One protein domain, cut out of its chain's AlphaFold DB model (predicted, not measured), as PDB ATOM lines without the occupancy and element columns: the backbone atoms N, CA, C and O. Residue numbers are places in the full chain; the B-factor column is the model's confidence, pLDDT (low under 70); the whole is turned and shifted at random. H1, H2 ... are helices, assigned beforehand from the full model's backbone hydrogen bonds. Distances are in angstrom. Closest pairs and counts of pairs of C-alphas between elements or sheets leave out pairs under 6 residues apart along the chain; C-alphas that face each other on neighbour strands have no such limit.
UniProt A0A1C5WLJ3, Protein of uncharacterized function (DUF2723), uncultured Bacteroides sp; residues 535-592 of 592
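This is residues 535 to 592 of the 592 residues of the protein "Protein of uncharacterized function (DUF2723)" of uncultured Bacteroides sp (UniProt A0A1C5WLJ3). With little regular structure, the domain is a small body of loops holding two one-turn helices, H1 and H2, from which an arm sticks out, residues 583 to 592, nearly all of it helix H3. The arm makes much of the length. The 58 printed residues hold three named helices, H1, H2, H3 in chain order, and no named strand; the class is all helix, with 18 residues in named elements. The whole is loose, radius of gyration of the C-alphas 12.9 A, spanning 41 by 22 by 20 A.

Residues 535 to 552 have no named element. H1 is residues 553 to 556, from C-alpha 553 at (47.661, 29.835, -38.043). H2 is residues 568 to 571. H3 is residues 582 to 591, 14.4 A long, ending at C-alpha 591 at (44.869, 44.943, -15.128).

H1, H2 and H3 are apart from one another. In H3 every O i to N i+4 pair is within hydrogen-bond range; H1 and H2 are too short for such a pair.

The C-alphas farthest apart, of Pro 567 and Leu 592, are 41.4 A apart. The H1 to H2 link is long. The printed part has no cut, and no printed residue is under 70 in pLDDT.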
ATOM      1  N   ASN A 535      50.478  43.485 -43.063       90.94
ATOM      2  CA  ASN A 535      51.340  44.284 -43.934       90.94
ATOM      3  C   ASN A 535      51.063  45.782 -43.700       90.94
ATOM      4  O   ASN A 535      50.139  46.150 -42.973       90.94
ATOM      5  N   ASP A 536      51.871  46.630 -44.322       87.31
ATOM      6  CA  ASP A 536      51.789  48.095 -44.337       87.31
ATOM      7  C   ASP A 536      50.930  48.663 -45.486       87.31
ATOM      8  O   ASP A 536      50.945  49.865 -45.739       87.31
ATOM      9  N   ILE A 537      50.158  47.820 -46.176       89.56
ATOM     10  CA  ILE A 537      49.331  48.235 -47.312       89.56
ATOM     11  C   ILE A 537      47.985  48.746 -46.802       89.56
ATOM     12  O   ILE A 537      47.329  48.100 -45.978       89.56
ATOM     13  N   GLN A 538      47.541  49.888 -47.332       87.94
ATOM     14  CA  GLN A 538      46.210  50.417 -47.062       87.94
ATOM     15  C   GLN A 538      45.144  49.401 -47.495       87.94
ATOM     16  O   GLN A 538      44.991  49.098 -48.676       87.94
ATOM     17  N   GLY A 539      44.404  48.877 -46.521       86.00
ATOM     18  CA  GLY A 539      43.267  47.998 -46.779       86.00
ATOM     19  C   GLY A 539      41.977  48.776 -47.042       86.00
ATOM     20  O   GLY A 539      41.839  49.933 -46.631       86.00
ATOM     21  N   TYR A 540      41.000  48.084 -47.633       87.19
ATOM     22  CA  TYR A 540      39.624  48.582 -47.810       87.19
ATOM     23  C   TYR A 540      38.565  47.588 -47.298       87.19
ATOM     24  O   TYR A 540      37.417  47.600 -47.736       87.19
ATOM     25  N   GLY A 541      38.952  46.719 -46.359       84.50
ATOM     26  CA  GLY A 541      38.096  45.672 -45.778       84.50
ATOM     27  C   GLY A 541      38.288  44.290 -46.397       84.50
ATOM     28  O   GLY A 541      37.629  43.332 -45.997       84.50
ATOM     29  N   ASP A 542      39.210  44.175 -47.346       87.94
ATOM     30  CA  ASP A 542      39.663  42.914 -47.906       87.94
ATOM     31  C   ASP A 542      40.517  42.112 -46.901       87.94
ATOM     32  O   ASP A 542      40.989  42.610 -45.876       87.94
ATOM     33  N   LYS A 543      40.717  40.826 -47.201       89.12
ATOM     34  CA  LYS A 543      41.453  39.894 -46.334       89.12
ATOM     35  C   LYS A 543      42.964  39.862 -46.592       89.12
ATOM     36  O   LYS A 543      43.657  39.052 -45.969       89.12
ATOM     37  N   ILE A 544      43.479  40.671 -47.519       89.38
ATOM     38  CA  ILE A 544      44.872  40.597 -47.986       89.38
ATOM     39  C   ILE A 544      45.704  41.821 -47.590       89.38
ATOM     40  O   ILE A 544      46.925  41.698 -47.517       89.38
ATOM     41  N   ALA A 545      45.079  42.960 -47.290       91.00
ATOM     42  CA  ALA A 545      45.745  44.217 -46.985       91.00
ATOM     43  C   ALA A 545      45.271  44.836 -45.665       91.00
ATOM     44  O   ALA A 545      44.083  44.897 -45.339       91.00
ATOM     45  N   GLY A 546      46.238  45.332 -44.899       89.44
ATOM     46  CA  GLY A 546      46.001  46.182 -43.748       89.44
ATOM     47  C   GLY A 546      45.239  45.520 -42.598       89.44
ATOM     48  O   GLY A 546      44.585  46.231 -41.839       89.44
ATOM     49  N   ASN A 547      45.276  44.193 -42.437       92.81
ATOM     50  CA  ASN A 547      44.684  43.515 -41.276       92.81
ATOM     51  C   ASN A 547      45.701  43.315 -40.148       92.81
ATOM     52  O   ASN A 547      46.902  43.523 -40.313       92.81
ATOM     53  N   TRP A 548      45.219  42.918 -38.973       93.44
ATOM     54  CA  TRP A 548      46.065  42.420 -37.891       93.44
ATOM     55  C   TRP A 548      46.094  40.891 -37.907       93.44
ATOM     56  O   TRP A 548      45.114  40.256 -38.307       93.44
ATOM     57  N   ILE A 549      47.212  40.315 -37.471       93.62
ATOM     58  CA  ILE A 549      47.429  38.864 -37.401       93.62
ATOM     59  C   ILE A 549      48.085  38.496 -36.077       93.62
ATOM     60  O   ILE A 549      48.864  39.267 -35.527       93.62
ATOM     61  N   THR A 550      47.768  37.308 -35.578       94.00
ATOM     62  CA  THR A 550      48.341  36.760 -34.344       94.00
ATOM     63  C   THR A 550      49.648  36.019 -34.582       94.00
ATOM     64  O   THR A 550      50.461  35.951 -33.671       94.00
ATOM     65  N   GLY A 551      49.856  35.434 -35.766       90.88
ATOM     66  CA  GLY A 551      50.902  34.436 -36.005       90.88
ATOM     67  C   GLY A 551      50.497  33.007 -35.658       90.88
ATOM     68  O   GLY A 551      51.282  32.081 -35.865       90.88
ATOM     69  N   ILE A 552      49.288  32.813 -35.133       91.94
ATOM     70  CA  ILE A 552      48.727  31.515 -34.781       91.94
ATOM     71  C   ILE A 552      47.802  31.094 -35.924       91.94
ATOM     72  O   ILE A 552      46.695  31.612 -36.077       91.94
ATOM     73  N   GLY A 553      48.259  30.138 -36.737       88.19
ATOM     74  CA  GLY A 553      47.661  29.835 -38.043       88.19
ATOM     75  C   GLY A 553      46.152  29.564 -38.027       88.19
ATOM     76  O   GLY A 553      45.437  30.078 -38.878       88.19
ATOM     77  N   PHE A 554      45.632  28.811 -37.052       89.94
ATOM     78  CA  PHE A 554      44.192  28.517 -36.996       89.94
ATOM     79  C   PHE A 554      43.332  29.743 -36.642       89.94
ATOM     80  O   PHE A 554      42.179  29.805 -37.059       89.94
ATOM     81  N   ILE A 555      43.878  30.722 -35.908       91.50
ATOM     82  CA  ILE A 555      43.187  31.981 -35.592       91.50
ATOM     83  C   ILE A 555      43.217  32.895 -36.816       91.50
ATOM     84  O   ILE A 555      42.194  33.457 -37.207       91.50
ATOM     85  N   ASP A 556      44.385  33.009 -37.448       91.69
ATOM     86  CA  ASP A 556      44.587  33.913 -38.576       91.69
ATOM     87  C   ASP A 556      43.752  33.492 -39.796       91.69
ATOM     88  O   ASP A 556      43.144  34.355 -40.429       91.69
ATOM     89  N   LYS A 557      43.605  32.184 -40.064       89.88
ATOM     90  CA  LYS A 557      42.763  31.647 -41.158       89.88
ATOM     91  C   LYS A 557      41.288  32.064 -41.076       89.88
ATOM     92  O   LYS A 557      40.604  32.098 -42.096       89.88
ATOM     93  N   LEU A 558      40.781  32.407 -39.889       88.81
ATOM     94  CA  LEU A 558      39.407  32.904 -39.731       88.81
ATOM     95  C   LEU A 558      39.248  34.352 -40.216       88.81
ATOM     96  O   LEU A 558      38.134  34.789 -40.510       88.81
ATOM     97  N   ARG A 559      40.346  35.111 -40.291       87.81
ATOM     98  CA  ARG A 559      40.337  36.562 -40.518       87.81
ATOM     99  C   ARG A 559      40.964  36.958 -41.847       87.81
ATOM    100  O   ARG A 559      40.366  37.745 -42.576       87.81
ATOM    101  N   VAL A 560      42.133  36.412 -42.163       89.44
ATOM    102  CA  VAL A 560      42.923  36.752 -43.353       89.44
ATOM    103  C   VAL A 560      42.985  35.583 -44.332       89.44
ATOM    104  O   VAL A 560      42.685  34.444 -43.976       89.44
ATOM    105  N   LEU A 561      43.345  35.869 -45.585       85.94
ATOM    106  CA  LEU A 561      43.610  34.818 -46.565       85.94
ATOM    107  C   LEU A 561      44.830  33.997 -46.122       85.94
ATOM    108  O   LEU A 561      45.794  34.558 -45.597       85.94
ATOM    109  N   ASP A 562      44.781  32.680 -46.330       80.56
ATOM    110  CA  ASP A 562      45.880  31.800 -45.939       80.56
ATOM    111  C   ASP A 562      47.178  32.183 -46.666       80.56
ATOM    112  O   ASP A 562      47.175  32.519 -47.853       80.56
ATOM    113  N   ASN A 563      48.299  32.095 -45.952       74.19
ATOM    114  CA  ASN A 563      49.616  32.473 -46.459       74.19
ATOM    115  C   ASN A 563      50.056  31.620 -47.663       74.19
ATOM    116  O   ASN A 563      50.951  32.034 -48.398       74.19
ATOM    117  N   GLU A 564      49.474  30.433 -47.846       77.75
ATOM    118  CA  GLU A 564      49.731  29.555 -48.996       77.75
ATOM    119  C   GLU A 564      49.178  30.124 -50.307       77.75
ATOM    120  O   GLU A 564      49.764  29.898 -51.363       77.75
ATOM    121  N   PHE A 565      48.103  30.914 -50.241       81.88
ATOM    122  CA  PHE A 565      47.460  31.522 -51.409       81.88
ATOM    123  C   PHE A 565      47.894  32.977 -51.641       81.88
ATOM    124  O   PHE A 565      47.427  33.617 -52.583       81.88
ATOM    125  N   LEU A 566      48.767  33.523 -50.784       83.06
ATOM    126  CA  LEU A 566      49.286  34.878 -50.942       83.06
ATOM    127  C   LEU A 566      50.454  34.911 -51.945       83.06
ATOM    128  O   LEU A 566      51.386  34.110 -51.827       83.06
ATOM    129  N   PRO A 567      50.476  35.887 -52.874       85.00
ATOM    130  CA  PRO A 567      51.654  36.192 -53.678       85.00
ATOM    131  C   PRO A 567      52.903  36.402 -52.815       85.00
ATOM    132  O   PRO A 567      52.830  36.952 -51.711       85.00
ATOM    133  N   SER A 568      54.074  36.033 -53.342       84.62
ATOM    134  CA  SER A 568      55.354  36.129 -52.623       84.62
ATOM    135  C   SER A 568      55.655  37.544 -52.115       84.62
ATOM    136  O   SER A 568      56.226  37.694 -51.037       84.62
ATOM    137  N   SER A 569      55.227  38.577 -52.850       85.50
ATOM    138  CA  SER A 569      55.368  39.986 -52.461       85.50
ATOM    139  C   SER A 569      54.585  40.347 -51.193       85.50
ATOM    140  O   SER A 569      55.085  41.104 -50.367       85.50
ATOM    141  N   LEU A 570      53.390  39.777 -50.998       84.62
ATOM    142  CA  LEU A 570      52.582  39.984 -49.791       84.62
ATOM    143  C   LEU A 570      53.056  39.105 -48.633       84.62
ATOM    144  O   LEU A 570      53.052  39.541 -47.483       84.62
ATOM    145  N   LYS A 571      53.496  37.877 -48.928       82.44
ATOM    146  CA  LYS A 571      54.018  36.945 -47.920       82.44
ATOM    147  C   LYS A 571      55.295  37.469 -47.259       82.44
ATOM    148  O   LYS A 571      55.438  37.347 -46.045       82.44
ATOM    149  N   ASN A 572      56.175  38.079 -48.053       86.62
ATOM    150  CA  ASN A 572      57.461  38.630 -47.619       86.62
ATOM    151  C   ASN A 572      57.424  40.160 -47.448       86.62
ATOM    152  O   ASN A 572      58.467  40.812 -47.511       86.62
ATOM    153  N   ASN A 573      56.236  40.746 -47.275       89.31
ATOM    154  CA  ASN A 573      56.091  42.179 -47.046       89.31
ATOM    155  C   ASN A 573      56.842  42.583 -45.763       89.31
ATOM    156  O   ASN A 573      56.639  41.987 -44.705       89.31
ATOM    157  N   ARG A 574      57.705  43.603 -45.858       86.50
ATOM    158  CA  ARG A 574      58.551  44.055 -44.737       86.50
ATOM    159  C   ARG A 574      57.747  44.646 -43.582       86.50
ATOM    160  O   ARG A 574      58.161  44.531 -42.438       86.50
ATOM    161  N   GLY A 575      56.578  45.214 -43.868       85.44
ATOM    162  CA  GLY A 575      55.656  45.724 -42.866       85.44
ATOM    163  C   GLY A 575      54.927  44.643 -42.059       85.44
ATOM    164  O   GLY A 575      54.215  44.993 -41.112       85.44
ATOM    165  N   ARG A 576      55.077  43.353 -42.396       89.44
ATOM    166  CA  ARG A 576      54.495  42.238 -41.638       89.44
ATOM    167  C   ARG A 576      55.225  42.036 -40.307       89.44
ATOM    168  O   ARG A 576      56.428  41.800 -40.289       89.44
ATOM    169  N   ASN A 577      54.485  42.019 -39.200       89.88
ATOM    170  CA  ASN A 577      55.016  41.699 -37.872       89.88
ATOM    171  C   ASN A 577      54.034  40.837 -37.060       89.88
ATOM    172  O   ASN A 577      52.829  40.816 -37.310       89.88
ATOM    173  N   VAL A 578      54.563  40.061 -36.115       92.06
ATOM    174  CA  VAL A 578      53.805  39.059 -35.358       92.06
ATOM    175  C   VAL A 578      54.271  39.075 -33.908       92.06
ATOM    176  O   VAL A 578      55.445  38.833 -33.640       92.06
ATOM    177  N   TYR A 579      53.346  39.318 -32.977       92.81
ATOM    178  CA  TYR A 579      53.636  39.375 -31.541       92.81
ATOM    179  C   TYR A 579      52.954  38.264 -30.735       92.81
ATOM    180  O   TYR A 579      53.040  38.265 -29.507       92.81
ATOM    181  N   TYR A 580      52.253  37.327 -31.387       94.56
ATOM    182  CA  TYR A 580      51.563  36.207 -30.727       94.56
ATOM    183  C   TYR A 580      50.570  36.646 -29.641       94.56
ATOM    184  O   TYR A 580      50.311  35.912 -28.693       94.56
ATOM    185  N   ALA A 581      50.031  37.867 -29.773       94.62
ATOM    186  CA  ALA A 581      49.202  38.539 -28.769       94.62
ATOM    187  C   ALA A 581      49.845  38.688 -27.374       94.62
ATOM    188  O   ALA A 581      49.156  39.079 -26.434       94.62
ATOM    189  N   LEU A 582      51.149  38.425 -27.219       93.69
ATOM    190  CA  LEU A 582      51.828  38.482 -25.923       93.69
ATOM    191  C   LEU A 582      51.729  39.869 -25.268       93.69
ATOM    192  O   LEU A 582      51.345  39.917 -24.098       93.69
ATOM    193  N   PRO A 583      51.977  40.997 -25.975       91.50
ATOM    194  CA  PRO A 583      51.807  42.322 -25.378       91.50
ATOM    195  C   PRO A 583      50.382  42.562 -24.867       91.50
ATOM    196  O   PRO A 583      50.202  43.073 -23.762       91.50
ATOM    197  N   LEU A 584      49.367  42.151 -25.637       93.44
ATOM    198  CA  LEU A 584      47.966  42.273 -25.237       93.44
ATOM    199  C   LEU A 584      47.655  41.434 -23.989       93.44
ATOM    200  O   LEU A 584      47.030  41.930 -23.055       93.44
ATOM    201  N   ILE A 585      48.102  40.176 -23.963       93.69
ATOM    202  CA  ILE A 585      47.883  39.255 -22.842       93.69
ATOM    203  C   ILE A 585      48.539  39.798 -21.573       93.69
ATOM    204  O   ILE A 585      47.882  39.860 -20.537       93.69
ATOM    205  N   PHE A 586      49.797  40.244 -21.642       89.69
ATOM    206  CA  PHE A 586      50.477  40.834 -20.487       89.69
ATOM    207  C   PHE A 586      49.809  42.128 -20.016       89.69
ATOM    208  O   PHE A 586      49.701  42.344 -18.812       89.69
ATOM    209  N   GLY A 587      49.301  42.952 -20.937       86.31
ATOM    210  CA  GLY A 587      48.514  44.134 -20.590       86.31
ATOM    211  C   GLY A 587      47.236  43.786 -19.821       86.31
ATOM    212  O   GLY A 587      46.954  44.400 -18.797       86.31
ATOM    213  N   ILE A 588      46.493  42.768 -20.268       87.00
ATOM    214  CA  ILE A 588      45.275  42.299 -19.585       87.00
ATOM    215  C   ILE A 588      45.614  41.696 -18.218       87.00
ATOM    216  O   ILE A 588      44.965  42.037 -17.233       87.00
ATOM    217  N   LEU A 589      46.646  40.851 -18.137       86.56
ATOM    218  CA  LEU A 589      47.109  40.266 -16.873       86.56
ATOM    219  C   LEU A 589      47.611  41.315 -15.877       86.56
ATOM    220  O   LEU A 589      47.554  41.068 -14.684       86.56
ATOM    221  N   GLY A 590      48.105  42.465 -16.342       78.12
ATOM    222  CA  GLY A 590      48.477  43.576 -15.465       78.12
ATOM    223  C   GLY A 590      47.284  44.376 -14.926       78.12
ATOM    224  O   GLY A 590      47.437  45.092 -13.940       78.12
ATOM    225  N   ILE A 591      46.115  44.294 -15.575       75.06
ATOM    226  CA  ILE A 591      44.869  44.943 -15.128       75.06
ATOM    227  C   ILE A 591      44.104  44.057 -14.134       75.06
ATOM    228  O   ILE A 591      43.457  44.591 -13.228       75.06
ATOM    229  N   LEU A 592      44.128  42.739 -14.354       74.62
ATOM    230  CA  LEU A 592      43.506  41.717 -13.503       74.62
ATOM    231  C   LEU A 592      44.303  41.508 -12.212       74.62
ATOM    232  O   LEU A 592      43.636  41.340 -11.165       74.62
TER     233      LEU A 592